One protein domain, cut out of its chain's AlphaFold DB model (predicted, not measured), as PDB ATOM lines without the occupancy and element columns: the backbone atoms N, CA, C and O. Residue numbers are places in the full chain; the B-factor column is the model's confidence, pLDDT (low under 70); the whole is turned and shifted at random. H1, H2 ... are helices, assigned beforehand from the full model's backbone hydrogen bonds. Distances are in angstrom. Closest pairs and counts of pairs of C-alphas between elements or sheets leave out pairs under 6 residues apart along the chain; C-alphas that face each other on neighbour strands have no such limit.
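AT A GLANCE: This is residues 40 to 87 of the 135 residues of an uncharacterized protein of Nitrospirae bacterium 13_1_40CM_2_62_10 (UniProt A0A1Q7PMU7). What would one see first? A short helix, H1, meets one end of a much longer helix, H2, at a corner, as an L whose long arm, H2, makes the length. What is printed? The printed part has 48 residues, with two named helices, H1 then H2, and no named strand; the class is all helix. How spread out is it? It is extended, with a radius of gyration of the C-alphas of 16.3 A and spans of 48 by 19 by 13 A.

IN THESE COORDINATES: Where is H1? H1 holds residues 40 to 53, from C-alpha 40 at (-55.672, 9.103, 46.422), and is 20.1 A long from first to last C-alpha. Where is H2? H2 holds residues 57 to 87, is 44.5 A long, and ends with C-alpha 87 at (-10.728, 4.653, 33.491).

HOW THE PARTS SIT: How do H1 and H2 meet? They touch, H1 with residues 46 to 50 alone and H2 with residues 57 to 60 alone; the closest C-alphas, of Arg 50 and Leu 57, are 6.3 A apart. Their lines are about perpendicular, at 83 degrees. Are the backbones well formed? In H1 and H2 every O i to N i+4 pair is within hydrogen-bond range.

THE WHOLE: How large is it? The two C-alphas farthest apart, of Ser 51 and Phe 87, are 48.5 A apart. What stands free? Residues 40 to 45 of H1 and residues 62 to 87 of H2 do. Is anything cut or uncertain? The printed part has no cut, the link from H1 to H2 is tight, and residue 87 alone has a pLDDT under 70.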
ATOM      1  N   LYS A  40     -54.531   9.571  47.213       97.06
ATOM      2  CA  LYS A  40     -55.672   9.103  46.422       97.06
ATOM      3  C   LYS A  40     -55.231   8.666  45.021       97.06
ATOM      4  O   LYS A  40     -55.582   7.568  44.598       97.06
ATOM      5  N   ASP A  41     -54.380   9.458  44.379       96.94
ATOM      6  CA  ASP A  41     -53.900   9.211  43.015       96.94
ATOM      7  C   ASP A  41     -53.124   7.893  42.899       96.94
ATOM      8  O   ASP A  41     -53.326   7.119  41.963       96.94
ATOM      9  N   VAL A  42     -52.262   7.596  43.878       94.69
ATOM     10  CA  VAL A  42     -51.498   6.338  43.913       94.69
ATOM     11  C   VAL A  42     -52.435   5.147  44.095       94.69
ATOM     12  O   VAL A  42     -52.292   4.136  43.409       94.69
ATOM     13  N   LYS A  43     -53.435   5.268  44.977       94.75
ATOM     14  CA  LYS A  43     -54.441   4.219  45.168       94.75
ATOM     15  C   LYS A  43     -55.229   3.958  43.882       94.75
ATOM     16  O   LYS A  43     -55.435   2.802  43.527       94.75
ATOM     17  N   GLU A  44     -55.666   5.005  43.186       95.75
ATOM     18  CA  GLU A  44     -56.409   4.869  41.927       95.75
ATOM     19  C   GLU A  44     -55.570   4.213  40.829       95.75
ATOM     20  O   GLU A  44     -56.067   3.329  40.130       95.75
ATOM     21  N   ARG A  45     -54.286   4.577  40.721       94.06
ATOM     22  CA  ARG A  45     -53.341   3.922  39.805       94.06
ATOM     23  C   ARG A  45     -53.203   2.426  40.094       94.06
ATOM     24  O   ARG A  45     -53.399   1.627  39.183       94.06
ATOM     25  N   LEU A  46     -52.969   2.048  41.353       92.50
ATOM     26  CA  LEU A  46     -52.864   0.638  41.758       92.50
ATOM     27  C   LEU A  46     -54.141  -0.153  41.450       92.50
ATOM     28  O   LEU A  46     -54.079  -1.292  40.993       92.50
ATOM     29  N   MET A  47     -55.312   0.445  41.679       92.38
ATOM     30  CA  MET A  47     -56.588  -0.212  41.384       92.38
ATOM     31  C   MET A  47     -56.805  -0.381  39.879       92.38
ATOM     32  O   MET A  47     -57.279  -1.432  39.457       92.38
ATOM     33  N   ARG A  48     -56.408   0.604  39.064       94.12
ATOM     34  CA  ARG A  48     -56.473   0.511  37.599       94.12
ATOM     35  C   ARG A  48     -55.586  -0.613  37.069       94.12
ATOM     36  O   ARG A  48     -56.053  -1.420  36.271       94.12
ATOM     37  N   GLU A  49     -54.348  -0.697  37.550       92.44
ATOM     38  CA  GLU A  49     -53.421  -1.771  37.174       92.44
ATOM     39  C   GLU A  49     -53.932  -3.146  37.600       92.44
ATOM     40  O   GLU A  49     -53.830  -4.117  36.847       92.44
ATOM     41  N   ARG A  50     -54.529  -3.242  38.791       92.56
ATOM     42  CA  ARG A  50     -55.166  -4.475  39.260       92.56
ATOM     43  C   ARG A  50     -56.284  -4.917  38.320       92.56
ATOM     44  O   ARG A  50     -56.327  -6.084  37.936       92.56
ATOM     45  N   SER A  51     -57.159  -3.992  37.929       90.56
ATOM     46  CA  SER A  51     -58.261  -4.269  37.006       90.56
ATOM     47  C   SER A  51     -57.775  -4.713  35.627       90.56
ATOM     48  O   SER A  51     -58.397  -5.582  35.027       90.56
ATOM     49  N   SER A  52     -56.661  -4.164  35.132       91.00
ATOM     50  CA  SER A  52     -56.123  -4.528  33.817       91.00
ATOM     51  C   SER A  52     -55.311  -5.823  33.811       91.00
ATOM     52  O   SER A  52     -55.225  -6.476  32.779       91.00
ATOM     53  N   SER A  53     -54.668  -6.185  34.926       79.75
ATOM     54  CA  SER A  53     -53.665  -7.263  34.953       79.75
ATOM     55  C   SER A  53     -54.135  -8.582  35.568       79.75
ATOM     56  O   SER A  53     -53.311  -9.484  35.689       79.75
ATOM     57  N   SER A  54     -55.409  -8.689  35.979       87.56
ATOM     58  CA  SER A  54     -56.018  -9.844  36.682       87.56
ATOM     59  C   SER A  54     -55.239 -10.372  37.902       87.56
ATOM     60  O   SER A  54     -55.537 -11.442  38.432       87.56
ATOM     61  N   ARG A  55     -54.262  -9.606  38.399       89.00
ATOM     62  CA  ARG A  55     -53.384  -9.963  39.517       89.00
ATOM     63  C   ARG A  55     -53.912  -9.429  40.843       89.00
ATOM     64  O   ARG A  55     -54.681  -8.467  40.903       89.00
ATOM     65  N   SER A  56     -53.461 -10.041  41.936       91.88
ATOM     66  CA  SER A  56     -53.647  -9.476  43.272       91.88
ATOM     67  C   SER A  56     -52.801  -8.206  43.437       91.88
ATOM     68  O   SER A  56     -51.761  -8.041  42.797       91.88
ATOM     69  N   LEU A  57     -53.236  -7.301  44.320       90.00
ATOM     70  CA  LEU A  57     -52.450  -6.109  44.670       90.00
ATOM     71  C   LEU A  57     -51.081  -6.485  45.243       90.00
ATOM     72  O   LEU A  57     -50.097  -5.816  44.955       90.00
ATOM     73  N   GLU A  58     -51.023  -7.571  46.010       90.31
ATOM     74  CA  GLU A  58     -49.778  -8.131  46.529       90.31
ATOM     75  C   GLU A  58     -48.796  -8.455  45.400       90.31
ATOM     76  O   GLU A  58     -47.673  -7.961  45.414       90.31
ATOM     77  N   ALA A  59     -49.231  -9.193  44.375       90.75
ATOM     78  CA  ALA A  59     -48.368  -9.562  43.256       90.75
ATOM     79  C   ALA A  59     -47.863  -8.340  42.471       90.75
ATOM     80  O   ALA A  59     -46.740  -8.344  41.967       90.75
ATOM     81  N   ILE A  60     -48.677  -7.284  42.368       91.56
ATOM     82  CA  ILE A  60     -48.273  -6.016  41.743       91.56
ATOM     83  C   ILE A  60     -47.187  -5.332  42.580       91.56
ATOM     84  O   ILE A  60     -46.161  -4.929  42.035       91.56
ATOM     85  N   LEU A  61     -47.384  -5.243  43.898       91.19
ATOM     86  CA  LEU A  61     -46.431  -4.614  44.811       91.19
ATOM     87  C   LEU A  61     -45.100  -5.376  44.871       91.19
ATOM     88  O   LEU A  61     -44.048  -4.752  44.762       91.19
ATOM     89  N   VAL A  62     -45.140  -6.708  44.980       91.31
ATOM     90  CA  VAL A  62     -43.938  -7.562  44.981       91.31
ATOM     91  C   VAL A  62     -43.149  -7.376  43.689       91.31
ATOM     92  O   VAL A  62     -41.953  -7.106  43.730       91.31
ATOM     93  N   ARG A  63     -43.829  -7.390  42.538       90.56
ATOM     94  CA  ARG A  63     -43.175  -7.138  41.250       90.56
ATOM     95  C   ARG A  63     -42.540  -5.750  41.185       90.56
ATOM     96  O   ARG A  63     -41.470  -5.603  40.599       90.56
ATOM     97  N   GLY A  64     -43.189  -4.734  41.751       89.69
ATOM     98  CA  GLY A  64     -42.628  -3.386  41.840       89.69
ATOM     99  C   GLY A  64     -41.321  -3.361  42.635       89.69
ATOM    100  O   GLY A  64     -40.337  -2.795  42.164       89.69
ATOM    101  N   LEU A  65     -41.282  -4.047  43.782       90.38
ATOM    102  CA  LEU A  65     -40.080  -4.176  44.615       90.38
ATOM    103  C   LEU A  65     -38.945  -4.911  43.891       90.38
ATOM    104  O   LEU A  65     -37.800  -4.459  43.914       90.38
ATOM    105  N   ASP A  66     -39.262  -6.010  43.206       90.25
ATOM    106  CA  ASP A  66     -38.282  -6.761  42.416       90.25
ATOM    107  C   ASP A  66     -37.729  -5.918  41.261       90.25
ATOM    108  O   ASP A  66     -36.538  -5.974  40.957       90.25
ATOM    109  N   SER A  67     -38.584  -5.099  40.641       88.69
ATOM    110  CA  SER A  67     -38.193  -4.218  39.535       88.69
ATOM    111  C   SER A  67     -37.253  -3.112  40.011       88.69
ATOM    112  O   SER A  67     -36.221  -2.890  39.385       88.69
ATOM    113  N   GLU A  68     -37.549  -2.474  41.149       88.69
ATOM    114  CA  GLU A  68     -36.667  -1.466  41.755       88.69
ATOM    115  C   GLU A  68     -35.307  -2.070  42.136       88.69
ATOM    116  O   GLU A  68     -34.252  -1.461  41.932       88.69
ATOM    117  N   ARG A  69     -35.311  -3.294  42.680       86.81
ATOM    118  CA  ARG A  69     -34.079  -4.017  42.994       86.81
ATOM    119  C   ARG A  69     -33.263  -4.288  41.733       86.81
ATOM    120  O   ARG A  69     -32.066  -3.997  41.722       86.81
ATOM    121  N   LEU A  70     -33.902  -4.814  40.690       88.56
ATOM    122  CA  LEU A  70     -33.248  -5.116  39.423       88.56
ATOM    123  C   LEU A  70     -32.662  -3.852  38.792       88.56
ATOM    124  O   LEU A  70     -31.513  -3.873  38.368       88.56
ATOM    125  N   GLU A  71     -33.404  -2.746  38.783       88.62
ATOM    126  CA  GLU A  71     -32.943  -1.459  38.253       88.62
ATOM    127  C   GLU A  71     -31.711  -0.935  39.001       88.62
ATOM    128  O   GLU A  71     -30.731  -0.508  38.389       88.62
ATOM    129  N   LYS A  72     -31.694  -1.028  40.334       87.06
ATOM    130  CA  LYS A  72     -30.512  -0.650  41.124       87.06
ATOM    131  C   LYS A  72     -29.315  -1.549  40.830       87.06
ATOM    132  O   LYS A  72     -28.183  -1.063  40.777       87.06
ATOM    133  N   GLU A  73     -29.530  -2.853  40.673       87.44
ATOM    134  CA  GLU A  73     -28.469  -3.808  40.350       87.44
ATOM    135  C   GLU A  73     -27.904  -3.571  38.941       87.44
ATOM    136  O   GLU A  73     -26.679  -3.547  38.773       87.44
ATOM    137  N   THR A  74     -28.761  -3.339  37.945       87.06
ATOM    138  CA  THR A  74     -28.345  -3.048  36.567       87.06
ATOM    139  C   THR A  74     -27.656  -1.696  36.465       87.06
ATOM    140  O   THR A  74     -26.601  -1.620  35.840       87.06
ATOM    141  N   TYR A  75     -28.165  -0.660  37.140       89.88
ATOM    142  CA  TYR A  75     -27.521   0.650  37.201       89.88
ATOM    143  C   TYR A  75     -26.121   0.549  37.810       89.88
ATOM    144  O   TYR A  75     -25.151   0.991  37.204       89.88
ATOM    145  N   ARG A  76     -25.976  -0.104  38.972       86.69
ATOM    146  CA  ARG A  76     -24.663  -0.296  39.619       86.69
ATOM    147  C   ARG A  76     -23.688  -1.079  38.747       86.69
ATOM    148  O   ARG A  76     -22.490  -0.803  38.778       86.69
ATOM    149  N   ARG A  77     -24.177  -2.083  38.015       86.75
ATOM    150  CA  ARG A  77     -23.352  -2.843  37.072       86.75
ATOM    151  C   ARG A  77     -22.906  -1.951  35.916       86.75
ATOM    152  O   ARG A  77     -21.712  -1.871  35.665       86.75
ATOM    153  N   GLY A  78     -23.839  -1.239  35.287       87.06
ATOM    154  CA  GLY A  78     -23.554  -0.325  34.183       87.06
ATOM    155  C   GLY A  78     -22.597   0.800  34.573       87.06
ATOM    156  O   GLY A  78     -21.675   1.096  33.822       87.06
ATOM    157  N   ASP A  79     -22.756   1.370  35.767       86.69
ATOM    158  CA  ASP A  79     -21.866   2.397  36.315       86.69
ATOM    159  C   ASP A  79     -20.437   1.864  36.512       86.69
ATOM    160  O   ASP A  79     -19.471   2.457  36.033       86.69
ATOM    161  N   ARG A  80     -20.286   0.678  37.120       82.50
ATOM    162  CA  ARG A  80     -18.974   0.020  37.254       82.50
ATOM    163  C   ARG A  80     -18.348  -0.301  35.903       82.50
ATOM    164  O   ARG A  80     -17.163  -0.038  35.711       82.50
ATOM    165  N   ASP A  81     -19.121  -0.859  34.981       85.25
ATOM    166  CA  ASP A  81     -18.637  -1.225  33.652       85.25
ATOM    167  C   ASP A  81     -18.229   0.022  32.858       85.25
ATOM    168  O   ASP A  81     -17.178   0.037  32.219       85.25
ATOM    169  N   GLY A  82     -19.022   1.093  32.935       82.44
ATOM    170  CA  GLY A  82     -18.723   2.391  32.338       82.44
ATOM    171  C   GLY A  82     -17.449   3.001  32.917       82.44
ATOM    172  O   GLY A  82     -16.561   3.398  32.161       82.44
ATOM    173  N   PHE A  83     -17.305   2.982  34.243       81.19
ATOM    174  CA  PHE A  83     -16.091   3.421  34.924       81.19
ATOM    175  C   PHE A  83     -14.862   2.619  34.477       81.19
ATOM    176  O   PHE A  83     -13.834   3.204  34.151       81.19
ATOM    177  N   LEU A  84     -14.954   1.289  34.399       78.38
ATOM    178  CA  LEU A  84     -13.850   0.439  33.940       78.38
ATOM    179  C   LEU A  84     -13.529   0.646  32.457       78.38
ATOM    180  O   LEU A  84     -12.370   0.564  32.066       78.38
ATOM    181  N   ARG A  85     -14.512   0.952  31.609       77.06
ATOM    182  CA  ARG A  85     -14.247   1.296  30.204       77.06
ATOM    183  C   ARG A  85     -13.562   2.654  30.064       77.06
ATOM    184  O   ARG A  85     -12.640   2.772  29.264       77.06
ATOM    185  N   ALA A  86     -13.991   3.650  30.838       74.81
ATOM    186  CA  ALA A  86     -13.451   5.008  30.782       74.81
ATOM    187  C   ALA A  86     -12.076   5.134  31.462       74.81
ATOM    188  O   ALA A  86     -11.179   5.776  30.927       74.81
ATOM    189  N   PHE A  87     -11.900   4.497  32.621       68.38
ATOM    190  CA  PHE A  87     -10.728   4.653  33.491       68.38
ATOM    191  C   PHE A  87      -9.935   3.364  33.707       68.38
ATOM    192  O   PHE A  87      -8.888   3.385  34.352       68.38
TER     193      PHE A  87